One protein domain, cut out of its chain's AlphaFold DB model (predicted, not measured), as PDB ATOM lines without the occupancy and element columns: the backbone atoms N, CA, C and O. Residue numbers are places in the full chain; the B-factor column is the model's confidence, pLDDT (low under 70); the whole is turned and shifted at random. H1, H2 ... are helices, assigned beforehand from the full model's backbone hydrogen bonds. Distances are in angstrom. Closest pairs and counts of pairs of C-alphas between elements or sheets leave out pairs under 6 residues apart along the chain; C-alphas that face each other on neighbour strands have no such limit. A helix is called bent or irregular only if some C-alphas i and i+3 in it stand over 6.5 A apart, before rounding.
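AT A GLANCE: This is residues 16 to 101 of the 306 residues of an uncharacterized protein of Micavibrio aeruginosavorus (UniProt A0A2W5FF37). One long helix, H2, makes the spine of a flat model; the sharply kinked H5 packs along it, and H4 is steeply tilted to H2 and meets the first residues of H5. H1 sits off on the other side of H2 from H5 and touches no helix, while residues 52 to 58, at the far end of H2 and the beginning of H3, stick out. The printed part has 86 residues with five named helices, in the order H1, H2, H3, H4, H5, and no named strand; the class is all helix. The whole is compact, with a radius of gyration of the C-alphas of 13.6 A, and spans 40 by 37 by 18 A.

HOW THE PARTS SIT: Begin at H2, residues 35 to 53. It touches H5, residues 84 to 100, with the C-alphas of Gln 44 and Ile 90 the closest at 6.0 A; the rough line of H5 stands at a shallow tilt of 22 degrees to H2, opposite ways. Look near residue 91 for a kink of 136 degrees in H5. H5 touches H4, residues 65 to 75, with residues 85 to 86 alone, and the closest C-alphas, those of Gly 65 and Gln 86, are 6.2 A apart. H2 and H4 are close but not clearly touching, with the C-alphas of Leu 48 and Phe 66 closest at 7.5 A, at a steep tilt of 62 degrees. H3, residues 56 to 61, is close to H4 but not clearly touching it, the C-alphas of Val 59 and Phe 66 being closest at 7.6 A. H1, residues 24 to 32, is apart from H2, H3, H4 and H5. In H2 and H4 every O i to N i+4 pair is within hydrogen-bond range, against 11 of 13 in H5, 0 of 5 in H1 and 0 of 2 in H3; of the O i to N i+3 pairs, 4 of 6 are within range in H1 and 1 of 3 in H3.

IN THESE COORDINATES: Find C-alpha 35 at (64.457, -31.278, 18.156); from there H2 runs 26.4 A to C-alpha 53 at (43.677, -47.610, 17.393). H4 measures 15.5 A and H1 15.3 A, H3 10.6 A. H5, ending at C-alpha 100 at (56.168, -23.762, 30.459), spans 9.5 A. H1 is irregular, with C-alphas 26 and 29 7.2 A apart; so is H5, with C-alphas 90 and 93 9.6 A apart, and only just H3, with C-alphas 57 and 60 6.8 A apart.

THE WHOLE: The two C-alphas farthest apart, those of Lys 16 and Ala 101, are 43.9 A apart. The printed part has no cut and no long link: those from H1 to H2, H2 to H3 and H3 to H4 are tight, and the one from H4 to H5, 8 residues, is short. The mean pLDDT of the printed part is 73.5, and 33 residues are under 70, among them 49 to 65 and 87 to 97.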
ATOM      1  N   LYS A  16      44.547 -38.201  -6.533       90.19
ATOM      2  CA  LYS A  16      43.267 -37.468  -6.557       90.19
ATOM      3  C   LYS A  16      42.244 -38.013  -5.566       90.19
ATOM      4  O   LYS A  16      41.247 -37.359  -5.296       90.19
ATOM      5  N   GLU A  17      42.452 -39.231  -5.075       90.06
ATOM      6  CA  GLU A  17      41.616 -39.821  -4.034       90.06
ATOM      7  C   GLU A  17      42.117 -39.483  -2.618       90.06
ATOM      8  O   GLU A  17      41.494 -39.903  -1.638       90.06
ATOM      9  N   LEU A  18      43.244 -38.765  -2.493       86.38
ATOM     10  CA  LEU A  18      43.715 -38.247  -1.212       86.38
ATOM     11  C   LEU A  18      42.813 -37.103  -0.729       86.38
ATOM     12  O   LEU A  18      42.137 -36.465  -1.532       86.38
ATOM     13  N   PRO A  19      42.792 -36.819   0.583       88.19
ATOM     14  CA  PRO A  19      42.007 -35.713   1.109       88.19
ATOM     15  C   PRO A  19      42.505 -34.354   0.604       88.19
ATOM     16  O   PRO A  19      43.702 -34.083   0.667       88.19
ATOM     17  N   ASP A  20      41.579 -33.460   0.252       88.75
ATOM     18  CA  ASP A  20      41.886 -32.115  -0.269       88.75
ATOM     19  C   ASP A  20      42.705 -31.238   0.697       88.75
ATOM     20  O   ASP A  20      43.337 -30.266   0.291       88.75
ATOM     21  N   TRP A  21      42.708 -31.558   1.995       87.00
ATOM     22  CA  TRP A  21      43.504 -30.832   2.988       87.00
ATOM     23  C   TRP A  21      44.998 -31.199   2.958       87.00
ATOM     24  O   TRP A  21      45.807 -30.455   3.526       87.00
ATOM     25  N   PHE A  22      45.370 -32.328   2.341       87.62
ATOM     26  CA  PHE A  22      46.748 -32.806   2.278       87.62
ATOM     27  C   PHE A  22      47.514 -32.116   1.145       87.62
ATOM     28  O   PHE A  22      47.228 -32.314  -0.031       87.62
ATOM     29  N   ASP A  23      48.533 -31.343   1.516       87.06
ATOM     30  CA  ASP A  23      49.394 -30.620   0.584       87.06
ATOM     31  C   ASP A  23      50.832 -30.601   1.121       87.06
ATOM     32  O   ASP A  23      51.070 -30.190   2.259       87.06
ATOM     33  N   LEU A  24      51.792 -31.046   0.303       83.06
ATOM     34  CA  LEU A  24      53.214 -31.093   0.651       83.06
ATOM     35  C   LEU A  24      53.817 -29.703   0.884       83.06
ATOM     36  O   LEU A  24      54.764 -29.583   1.662       83.06
ATOM     37  N   ILE A  25      53.263 -28.650   0.277       90.44
ATOM     38  CA  ILE A  25      53.747 -27.276   0.471       90.44
ATOM     39  C   ILE A  25      53.643 -26.873   1.948       90.44
ATOM     40  O   ILE A  25      54.550 -26.234   2.481       90.44
ATOM     41  N   LYS A  26      52.601 -27.336   2.654       87.75
ATOM     42  CA  LYS A  26      52.404 -27.067   4.088       87.75
ATOM     43  C   LYS A  26      53.531 -27.612   4.977       87.75
ATOM     44  O   LYS A  26      53.679 -27.165   6.110       87.75
ATOM     45  N   TYR A  27      54.333 -28.550   4.474       88.00
ATOM     46  CA  TYR A  27      55.426 -29.189   5.210       88.00
ATOM     47  C   TYR A  27      56.800 -28.587   4.910       88.00
ATOM     48  O   TYR A  27      57.756 -28.925   5.598       88.00
ATOM     49  N   GLN A  28      56.932 -27.687   3.928       84.69
ATOM     50  CA  GLN A  28      58.238 -27.141   3.525       84.69
ATOM     51  C   GLN A  28      58.981 -26.458   4.681       84.69
ATOM     52  O   GLN A  28      60.195 -26.569   4.786       84.69
ATOM     53  N   LYS A  29      58.254 -25.835   5.618       86.19
ATOM     54  CA  LYS A  29      58.847 -25.185   6.798       86.19
ATOM     55  C   LYS A  29      59.485 -26.167   7.795       86.19
ATOM     56  O   LYS A  29      60.164 -25.715   8.714       86.19
ATOM     57  N   ALA A  30      59.293 -27.479   7.624       77.06
ATOM     58  CA  ALA A  30      59.832 -28.501   8.518       77.06
ATOM     59  C   ALA A  30      61.372 -28.536   8.546       77.06
ATOM     60  O   ALA A  30      61.954 -28.972   9.536       77.06
ATOM     61  N   GLU A  31      62.034 -28.050   7.491       76.12
ATOM     62  CA  GLU A  31      63.501 -27.964   7.410       76.12
ATOM     63  C   GLU A  31      64.122 -27.073   8.500       76.12
ATOM     64  O   GLU A  31      65.288 -27.241   8.841       76.12
ATOM     65  N   ASN A  32      63.331 -26.159   9.070       84.50
ATOM     66  CA  ASN A  32      63.775 -25.196  10.078       84.50
ATOM     67  C   ASN A  32      63.409 -25.612  11.513       84.50
ATOM     68  O   ASN A  32      63.564 -24.817  12.439       84.50
ATOM     69  N   LEU A  33      62.877 -26.821  11.711       72.88
ATOM     70  CA  LEU A  33      62.450 -27.293  13.026       72.88
ATOM     71  C   LEU A  33      63.627 -27.830  13.840       72.88
ATOM     72  O   LEU A  33      64.446 -28.609  13.349       72.88
ATOM     73  N   ASP A  34      63.660 -27.466  15.118       73.31
ATOM     74  CA  ASP A  34      64.574 -28.043  16.096       73.31
ATOM     75  C   ASP A  34      64.029 -29.360  16.688       73.31
ATOM     76  O   ASP A  34      62.917 -29.812  16.394       73.31
ATOM     77  N   ALA A  35      64.832 -30.009  17.535       68.75
ATOM     78  CA  ALA A  35      64.457 -31.278  18.156       68.75
ATOM     79  C   ALA A  35      63.208 -31.169  19.052       68.75
ATOM     80  O   ALA A  35      62.466 -32.144  19.167       68.75
ATOM     81  N   ALA A  36      62.960 -30.006  19.665       71.19
ATOM     82  CA  ALA A  36      61.803 -29.781  20.528       71.19
ATOM     83  C   ALA A  36      60.508 -29.740  19.706       71.19
ATOM     84  O   ALA A  36      59.541 -30.429  20.039       71.19
ATOM     85  N   ALA A  37      60.516 -29.010  18.590       72.75
ATOM     86  CA  ALA A  37      59.382 -28.953  17.678       72.75
ATOM     87  C   ALA A  37      59.108 -30.317  17.020       72.75
ATOM     88  O   ALA A  37      57.955 -30.742  16.935       72.75
ATOM     89  N   TRP A  38      60.151 -31.055  16.620       73.69
ATOM     90  CA  TRP A  38      59.997 -32.421  16.105       73.69
ATOM     91  C   TRP A  38      59.414 -33.386  17.139       73.69
ATOM     92  O   TRP A  38      58.497 -34.147  16.820       73.69
ATOM     93  N   TYR A  39      59.923 -33.345  18.373       72.88
ATOM     94  CA  TYR A  39      59.415 -34.152  19.480       72.88
ATOM     95  C   TYR A  39      57.916 -33.923  19.686       72.88
ATOM     96  O   TYR A  39      57.140 -34.880  19.710       72.88
ATOM     97  N   GLU A  40      57.496 -32.661  19.756       79.00
ATOM     98  CA  GLU A  40      56.094 -32.315  19.932       79.00
ATOM     99  C   GLU A  40      55.218 -32.810  18.771       79.00
ATOM    100  O   GLU A  40      54.200 -33.467  19.000       79.00
ATOM    101  N   LEU A  41      55.607 -32.531  17.524       78.81
ATOM    102  CA  LEU A  41      54.820 -32.907  16.348       78.81
ATOM    103  C   LEU A  41      54.636 -34.424  16.226       78.81
ATOM    104  O   LEU A  41      53.571 -34.886  15.793       78.81
ATOM    105  N   PHE A  42      55.650 -35.207  16.595       78.06
ATOM    106  CA  PHE A  42      55.545 -36.663  16.623       78.06
ATOM    107  C   PHE A  42      54.733 -37.167  17.806       78.06
ATOM    108  O   PHE A  42      53.935 -38.086  17.621       78.06
ATOM    109  N   LEU A  43      54.854 -36.545  18.977       72.25
ATOM    110  CA  LEU A  43      54.052 -36.895  20.144       72.25
ATOM    111  C   LEU A  43      52.556 -36.693  19.873       72.25
ATOM    112  O   LEU A  43      51.766 -37.597  20.136       72.25
ATOM    113  N   GLN A  44      52.174 -35.578  19.238       77.88
ATOM    114  CA  GLN A  44      50.794 -35.339  18.798       77.88
ATOM    115  C   GLN A  44      50.254 -36.489  17.930       77.88
ATOM    116  O   GLN A  44      49.162 -37.011  18.169       77.88
ATOM    117  N   ARG A  45      51.034 -36.931  16.936       79.25
ATOM    118  CA  ARG A  45      50.650 -37.994  15.989       79.25
ATOM    119  C   ARG A  45      50.650 -39.381  16.619       79.25
ATOM    120  O   ARG A  45      49.773 -40.189  16.309       79.25
ATOM    121  N   TRP A  46      51.608 -39.661  17.496       73.06
ATOM    122  CA  TRP A  46      51.664 -40.905  18.254       73.06
ATOM    123  C   TRP A  46      50.435 -41.039  19.153       73.06
ATOM    124  O   TRP A  46      49.747 -42.058  19.093       73.06
ATOM    125  N   SER A  47      50.093 -39.974  19.885       67.81
ATOM    126  CA  SER A  47      48.888 -39.918  20.708       67.81
ATOM    127  C   SER A  47      47.649 -40.168  19.846       67.81
ATOM    128  O   SER A  47      46.911 -41.113  20.115       67.81
ATOM    129  N   LEU A  48      47.459 -39.437  18.740       73.38
ATOM    130  CA  LEU A  48      46.337 -39.674  17.817       73.38
ATOM    131  C   LEU A  48      46.284 -41.123  17.299       73.38
ATOM    132  O   LEU A  48      45.206 -41.710  17.246       73.38
ATOM    133  N   THR A  49      47.428 -41.726  16.968       69.00
ATOM    134  CA  THR A  49      47.503 -43.130  16.526       69.00
ATOM    135  C   THR A  49      47.004 -44.080  17.611       69.00
ATOM    136  O   THR A  49      46.202 -44.972  17.325       69.00
ATOM    137  N   PHE A  50      47.427 -43.867  18.858       64.69
ATOM    138  CA  PHE A  50      46.943 -44.628  20.006       64.69
ATOM    139  C   PHE A  50      45.421 -44.481  20.151       64.69
ATOM    140  O   PHE A  50      44.722 -45.488  20.230       64.69
ATOM    141  N   TYR A  51      44.885 -43.258  20.084       64.31
ATOM    142  CA  TYR A  51      43.446 -43.000  20.228       64.31
ATOM    143  C   TYR A  51      42.595 -43.622  19.112       64.31
ATOM    144  O   TYR A  51      41.602 -44.293  19.404       64.31
ATOM    145  N   TYR A  52      42.986 -43.475  17.844       66.31
ATOM    146  CA  TYR A  52      42.261 -44.078  16.719       66.31
ATOM    147  C   TYR A  52      42.416 -45.608  16.654       66.31
ATOM    148  O   TYR A  52      41.538 -46.287  16.117       66.31
ATOM    149  N   GLY A  53      43.472 -46.166  17.257       60.69
ATOM    150  CA  GLY A  53      43.677 -47.610  17.393       60.69
ATOM    151  C   GLY A  53      42.642 -48.325  18.276       60.69
ATOM    152  O   GLY A  53      42.396 -49.511  18.066       60.69
ATOM    153  N   TYR A  54      41.984 -47.623  19.210       55.34
ATOM    154  CA  TYR A  54      40.929 -48.184  20.079       55.34
ATOM    155  C   TYR A  54      39.502 -48.081  19.503       55.34
ATOM    156  O   TYR A  54      38.555 -48.557  20.133       55.34
ATOM    157  N   GLY A  55      39.341 -47.507  18.306       53.66
ATOM    158  CA  GLY A  55      38.072 -47.406  17.584       53.66
ATOM    159  C   GLY A  55      37.376 -46.034  17.703       53.66
ATOM    160  O   GLY A  55      37.420 -45.396  18.757       53.66
ATOM    161  N   PRO A  56      36.681 -45.574  16.642       51.53
ATOM    162  CA  PRO A  56      36.144 -44.209  16.530       51.53
ATOM    163  C   PRO A  56      35.047 -43.856  17.552       51.53
ATOM    164  O   PRO A  56      34.812 -42.683  17.820       51.53
ATOM    165  N   ALA A  57      34.400 -44.845  18.180       48.88
ATOM    166  CA  ALA A  57      33.302 -44.630  19.129       48.88
ATOM    167  C   ALA A  57      33.727 -44.043  20.495       48.88
ATOM    168  O   ALA A  57      32.866 -43.684  21.291       48.88
ATOM    169  N   ARG A  58      35.034 -43.940  20.791       48.66
ATOM    170  CA  ARG A  58      35.549 -43.311  22.028       48.66
ATOM    171  C   ARG A  58      35.951 -41.841  21.867       48.66
ATOM    172  O   ARG A  58      36.261 -41.200  22.867       48.66
ATOM    173  N   VAL A  59      35.937 -41.308  20.644       48.50
ATOM    174  CA  VAL A  59      36.383 -39.933  20.344       48.50
ATOM    175  C   VAL A  59      35.415 -38.888  20.922       48.50
ATOM    176  O   VAL A  59      35.846 -37.851  21.416       48.50
ATOM    177  N   THR A  60      34.123 -39.205  20.992       49.41
ATOM    178  CA  THR A  60      33.062 -38.271  21.404       49.41
ATOM    179  C   THR A  60      32.928 -38.068  22.921       49.41
ATOM    180  O   THR A  60      32.237 -37.150  23.351       49.41
ATOM    181  N   GLY A  61      33.577 -38.896  23.753       48.34
ATOM    182  CA  GLY A  61      33.438 -38.865  25.221       48.34
ATOM    183  C   GLY A  61      34.507 -38.069  25.982       48.34
ATOM    184  O   GLY A  61      34.388 -37.896  27.190       48.34
ATOM    185  N   LEU A  62      35.551 -37.596  25.297       50.28
ATOM    186  CA  LEU A  62      36.735 -36.950  25.887       50.28
ATOM    187  C   LEU A  62      36.799 -35.436  25.605       50.28
ATOM    188  O   LEU A  62      37.875 -34.847  25.604       50.28
ATOM    189  N   GLY A  63      35.642 -34.810  25.365       53.84
ATOM    190  CA  GLY A  63      35.486 -33.353  25.340       53.84
ATOM    191  C   GLY A  63      36.299 -32.637  24.259       53.84
ATOM    192  O   GLY A  63      37.147 -31.829  24.600       53.84
ATOM    193  N   GLY A  64      36.064 -32.918  22.970       60.84
ATOM    194  CA  GLY A  64      36.443 -32.069  21.819       60.84
ATOM    195  C   GLY A  64      37.933 -31.744  21.577       60.84
ATOM    196  O   GLY A  64      38.285 -31.271  20.498       60.84
ATOM    197  N   GLY A  65      38.837 -32.003  22.526       66.06
ATOM    198  CA  GLY A  65      40.234 -31.563  22.473       66.06
ATOM    199  C   GLY A  65      41.039 -32.242  21.366       66.06
ATOM    200  O   GLY A  65      41.746 -31.568  20.620       66.06
ATOM    201  N   PHE A  66      40.886 -33.561  21.203       71.38
ATOM    202  CA  PHE A  66      41.561 -34.328  20.146       71.38
ATOM    203  C   PHE A  66      41.005 -34.051  18.746       71.38
ATOM    204  O   PHE A  66      41.761 -34.068  17.777       71.38
ATOM    205  N   GLU A  67      39.703 -33.778  18.633       75.06
ATOM    206  CA  GLU A  67      39.075 -33.385  17.366       75.06
ATOM    207  C   GLU A  67      39.622 -32.032  16.906       75.06
ATOM    208  O   GLU A  67      40.093 -31.916  15.776       75.06
ATOM    209  N   LYS A  68      39.701 -31.061  17.825       78.31
ATOM    210  CA  LYS A  68      40.299 -29.746  17.567       78.31
ATOM    211  C   LYS A  68      41.768 -29.845  17.147       78.31
ATOM    212  O   LYS A  68      42.166 -29.182  16.194       78.31
ATOM    213  N   VAL A  69      42.569 -30.702  17.794       78.88
ATOM    214  CA  VAL A  69      43.967 -30.933  17.373       78.88
ATOM    215  C   VAL A  69      44.050 -31.564  15.990       78.88
ATOM    216  O   VAL A  69      44.895 -31.181  15.183       78.88
ATOM    217  N   LEU A  70      43.163 -32.503  15.667       80.56
ATOM    218  CA  LEU A  70      43.144 -33.100  14.337       80.56
ATOM    219  C   LEU A  70      42.746 -32.087  13.255       80.56
ATOM    220  O   LEU A  70      43.330 -32.092  12.173       80.56
ATOM    221  N   GLU A  71      41.778 -31.214  13.529       85.69
ATOM    222  CA  GLU A  71      41.407 -30.112  12.635       85.69
ATOM    223  C   GLU A  71      42.565 -29.131  12.435       85.69
ATOM    224  O   GLU A  71      42.877 -28.775  11.296       85.69
ATOM    225  N   GLN A  72      43.258 -28.768  13.519       86.31
ATOM    226  CA  GLN A  72      44.463 -27.941  13.471       86.31
ATOM    227  C   GLN A  72      45.537 -28.586  12.590       86.31
ATOM    228  O   GLN A  72      46.014 -27.929  11.672       86.31
ATOM    229  N   LEU A  73      45.834 -29.878  12.767       84.00
ATOM    230  CA  LEU A  73      46.826 -30.601  11.958       84.00
ATOM    231  C   LEU A  73      46.455 -30.715  10.471       84.00
ATOM    232  O   LEU A  73      47.339 -30.784   9.617       84.00
ATOM    233  N   ARG A  74      45.162 -30.763  10.132       87.75
ATOM    234  CA  ARG A  74      44.706 -30.766   8.729       87.75
ATOM    235  C   ARG A  74      44.864 -29.390   8.079       87.75
ATOM    236  O   ARG A  74      45.171 -29.298   6.888       87.75
ATOM    237  N   SER A  75      44.650 -28.330   8.854       90.56
ATOM    238  CA  SER A  75      44.841 -26.951   8.405       90.56
ATOM    239  C   SER A  75      46.331 -26.613   8.279       90.56
ATOM    240  O   SER A  75      46.801 -26.321   7.177       90.56
ATOM    241  N   ASP A  76      47.067 -26.765   9.381       91.38
ATOM    242  CA  ASP A  76      48.496 -26.517   9.545       91.38
ATOM    243  C   ASP A  76      49.172 -27.751  10.188       91.38
ATOM    244  O   ASP A  76      49.131 -27.940  11.406       91.38
ATOM    245  N   PRO A  77      49.808 -28.627   9.393       85.75
ATOM    246  CA  PRO A  77      50.391 -29.868   9.894       85.75
ATOM    247  C   PRO A  77      51.618 -29.655  10.785       85.75
ATOM    248  O   PRO A  77      52.050 -30.608  11.440       85.75
ATOM    249  N   LEU A  78      52.187 -28.449  10.806       87.25
ATOM    250  CA  LEU A  78      53.314 -28.083  11.661       87.25
ATOM    251  C   LEU A  78      52.862 -27.280  12.892       87.25
ATOM    252  O   LEU A  78      53.702 -26.730  13.603       87.25
ATOM    253  N   HIS A  79      51.553 -27.236  13.165       89.19
ATOM    254  CA  HIS A  79      50.996 -26.551  14.323       89.19
ATOM    255  C   HIS A  79      51.509 -27.153  15.639       89.19
ATOM    256  O   HIS A  79      51.289 -28.330  15.947       89.19
ATOM    257  N   LEU A  80      52.170 -26.320  16.439       85.75
ATOM    258  CA  LEU A  80      52.500 -26.624  17.826       85.75
ATOM    259  C   LEU A  80      51.306 -26.247  18.709       85.75
ATOM    260  O   LEU A  80      50.677 -25.211  18.502       85.75
ATOM    261  N   LEU A  81      50.994 -27.084  19.693       82.50
ATOM    262  CA  LEU A  81      49.913 -26.851  20.644       82.50
ATOM    263  C   LEU A  81      50.171 -25.549  21.417       82.50
ATOM    264  O   LEU A  81      51.302 -25.208  21.745       82.50
ATOM    265  N   ILE A  82      49.126 -24.821  21.761       80.25
ATOM    266  CA  ILE A  82      49.244 -23.606  22.590       80.25
ATOM    267  C   ILE A  82      48.243 -23.599  23.743       80.25
ATOM    268  O   ILE A  82      48.274 -22.715  24.585       80.25
ATOM    269  N   ASP A  83      47.347 -24.580  23.761       80.00
ATOM    270  CA  ASP A  83      46.300 -24.732  24.756       80.00
ATOM    271  C   ASP A  83      46.770 -25.692  25.857       80.00
ATOM    272  O   ASP A  83      47.161 -26.827  25.573       80.00
ATOM    273  N   ASP A  84      46.731 -25.241  27.111       66.38
ATOM    274  CA  ASP A  84      47.245 -25.989  28.268       66.38
ATOM    275  C   ASP A  84      46.549 -27.341  28.458       66.38
ATOM    276  O   ASP A  84      47.167 -28.319  28.888       66.38
ATOM    277  N   ILE A  85      45.261 -27.426  28.110       66.88
ATOM    278  CA  ILE A  85      44.495 -28.670  28.202       66.88
ATOM    279  C   ILE A  85      44.984 -29.634  27.119       66.88
ATOM    280  O   ILE A  85      45.282 -30.790  27.418       66.88
ATOM    281  N   GLN A  86      45.153 -29.171  25.877       71.44
ATOM    282  CA  GLN A  86      45.728 -29.983  24.798       71.44
ATOM    283  C   GLN A  86      47.148 -30.456  25.135       71.44
ATOM    284  O   GLN A  86      47.460 -31.632  24.949       71.44
ATOM    285  N   ILE A  87      47.995 -29.568  25.660       69.69
ATOM    286  CA  ILE A  87      49.373 -29.872  26.066       69.69
ATOM    287  C   ILE A  87      49.387 -30.976  27.128       69.69
ATOM    288  O   ILE A  87      50.065 -31.992  26.955       69.69
ATOM    289  N   MET A  88      48.571 -30.828  28.175       63.62
ATOM    290  CA  MET A  88      48.449 -31.811  29.249       63.62
ATOM    291  C   MET A  88      47.926 -33.164  28.744       63.62
ATOM    292  O   MET A  88      48.433 -34.208  29.150       63.62
ATOM    293  N   TRP A  89      46.922 -33.174  27.868       64.62
ATOM    294  CA  TRP A  89      46.257 -34.408  27.439       64.62
ATOM    295  C   TRP A  89      47.050 -35.181  26.385       64.62
ATOM    296  O   TRP A  89      47.055 -36.410  26.397       64.62
ATOM    297  N   ILE A  90      47.718 -34.476  25.472       65.38
ATOM    298  CA  ILE A  90      48.454 -35.090  24.361       65.38
ATOM    299  C   ILE A  90      49.884 -35.410  24.750       65.38
ATOM    300  O   ILE A  90      50.380 -36.480  24.395       65.38
ATOM    301  N   GLY A  91      50.547 -34.477  25.430       60.69
ATOM    302  CA  GLY A  91      51.965 -34.585  25.730       60.69
ATOM    303  C   GLY A  91      52.303 -34.767  27.206       60.69
ATOM    304  O   GLY A  91      53.470 -34.984  27.541       60.69
ATOM    305  N   GLY A  92      51.302 -34.729  28.092       66.19
ATOM    306  CA  GLY A  92      51.502 -34.905  29.526       66.19
ATOM    307  C   GLY A  92      52.415 -33.837  30.129       66.19
ATOM    308  O   GLY A  92      52.656 -32.785  29.543       66.19
ATOM    309  N   GLY A  93      52.977 -34.135  31.302       62.62
ATOM    310  CA  GLY A  93      53.915 -33.224  31.972       62.62
ATOM    311  C   GLY A  93      55.223 -32.997  31.214       62.62
ATOM    312  O   GLY A  93      55.843 -31.958  31.380       62.62
ATOM    313  N   GLN A  94      55.635 -33.925  30.342       64.94
ATOM    314  CA  GLN A  94      56.830 -33.736  29.514       64.94
ATOM    315  C   GLN A  94      56.636 -32.610  28.500       64.94
ATOM    316  O   GLN A  94      57.503 -31.752  28.379       64.94
ATOM    317  N   LEU A  95      55.507 -32.570  27.790       69.50
ATOM    318  CA  LEU A  95      55.251 -31.467  26.865       69.50
ATOM    319  C   LEU A  95      54.901 -30.163  27.592       69.50
ATOM    320  O   LEU A  95      55.313 -29.099  27.140       69.50
ATOM    321  N   ASP A  96      54.190 -30.248  28.720       69.19
ATOM    322  CA  ASP A  96      53.894 -29.092  29.576       69.19
ATOM    323  C   ASP A  96      55.182 -28.424  30.069       69.19
ATOM    324  O   ASP A  96      55.394 -27.237  29.837       69.19
ATOM    325  N   ALA A  97      56.124 -29.191  30.623       65.62
ATOM    326  CA  ALA A  97      57.405 -28.635  31.040       65.62
ATOM    327  C   ALA A  97      58.261 -28.163  29.866       65.62
ATOM    328  O   ALA A  97      58.946 -27.156  30.007       65.62
ATOM    329  N   LEU A  98      58.235 -28.830  28.703       74.19
ATOM    330  CA  LEU A  98      58.972 -28.343  27.529       74.19
ATOM    331  C   LEU A  98      58.563 -26.908  27.168       74.19
ATOM    332  O   LEU A  98      59.406 -26.121  26.742       74.19
ATOM    333  N   LYS A  99      57.288 -26.561  27.372       75.50
ATOM    334  CA  LYS A  99      56.722 -25.256  27.019       75.50
ATOM    335  C   LYS A  99      56.791 -24.239  28.138       75.50
ATOM    336  O   LYS A  99      57.200 -23.104  27.917       75.50
ATOM    337  N   CYS A 100      56.390 -24.652  29.330       71.38
ATOM    338  CA  CYS A 100      56.168 -23.762  30.459       71.38
ATOM    339  C   CYS A 100      57.402 -23.673  31.367       71.38
ATOM    340  O   CYS A 100      57.603 -22.665  32.040       71.38
ATOM    341  N   ALA A 101      58.261 -24.698  31.365       65.94
ATOM    342  CA  ALA A 101      59.446 -24.771  32.218       65.94
ATOM    343  C   ALA A 101      60.625 -25.512  31.544       65.94
ATOM    344  O   ALA A 101      61.046 -26.567  32.028       65.94
TER     345      ALA A 101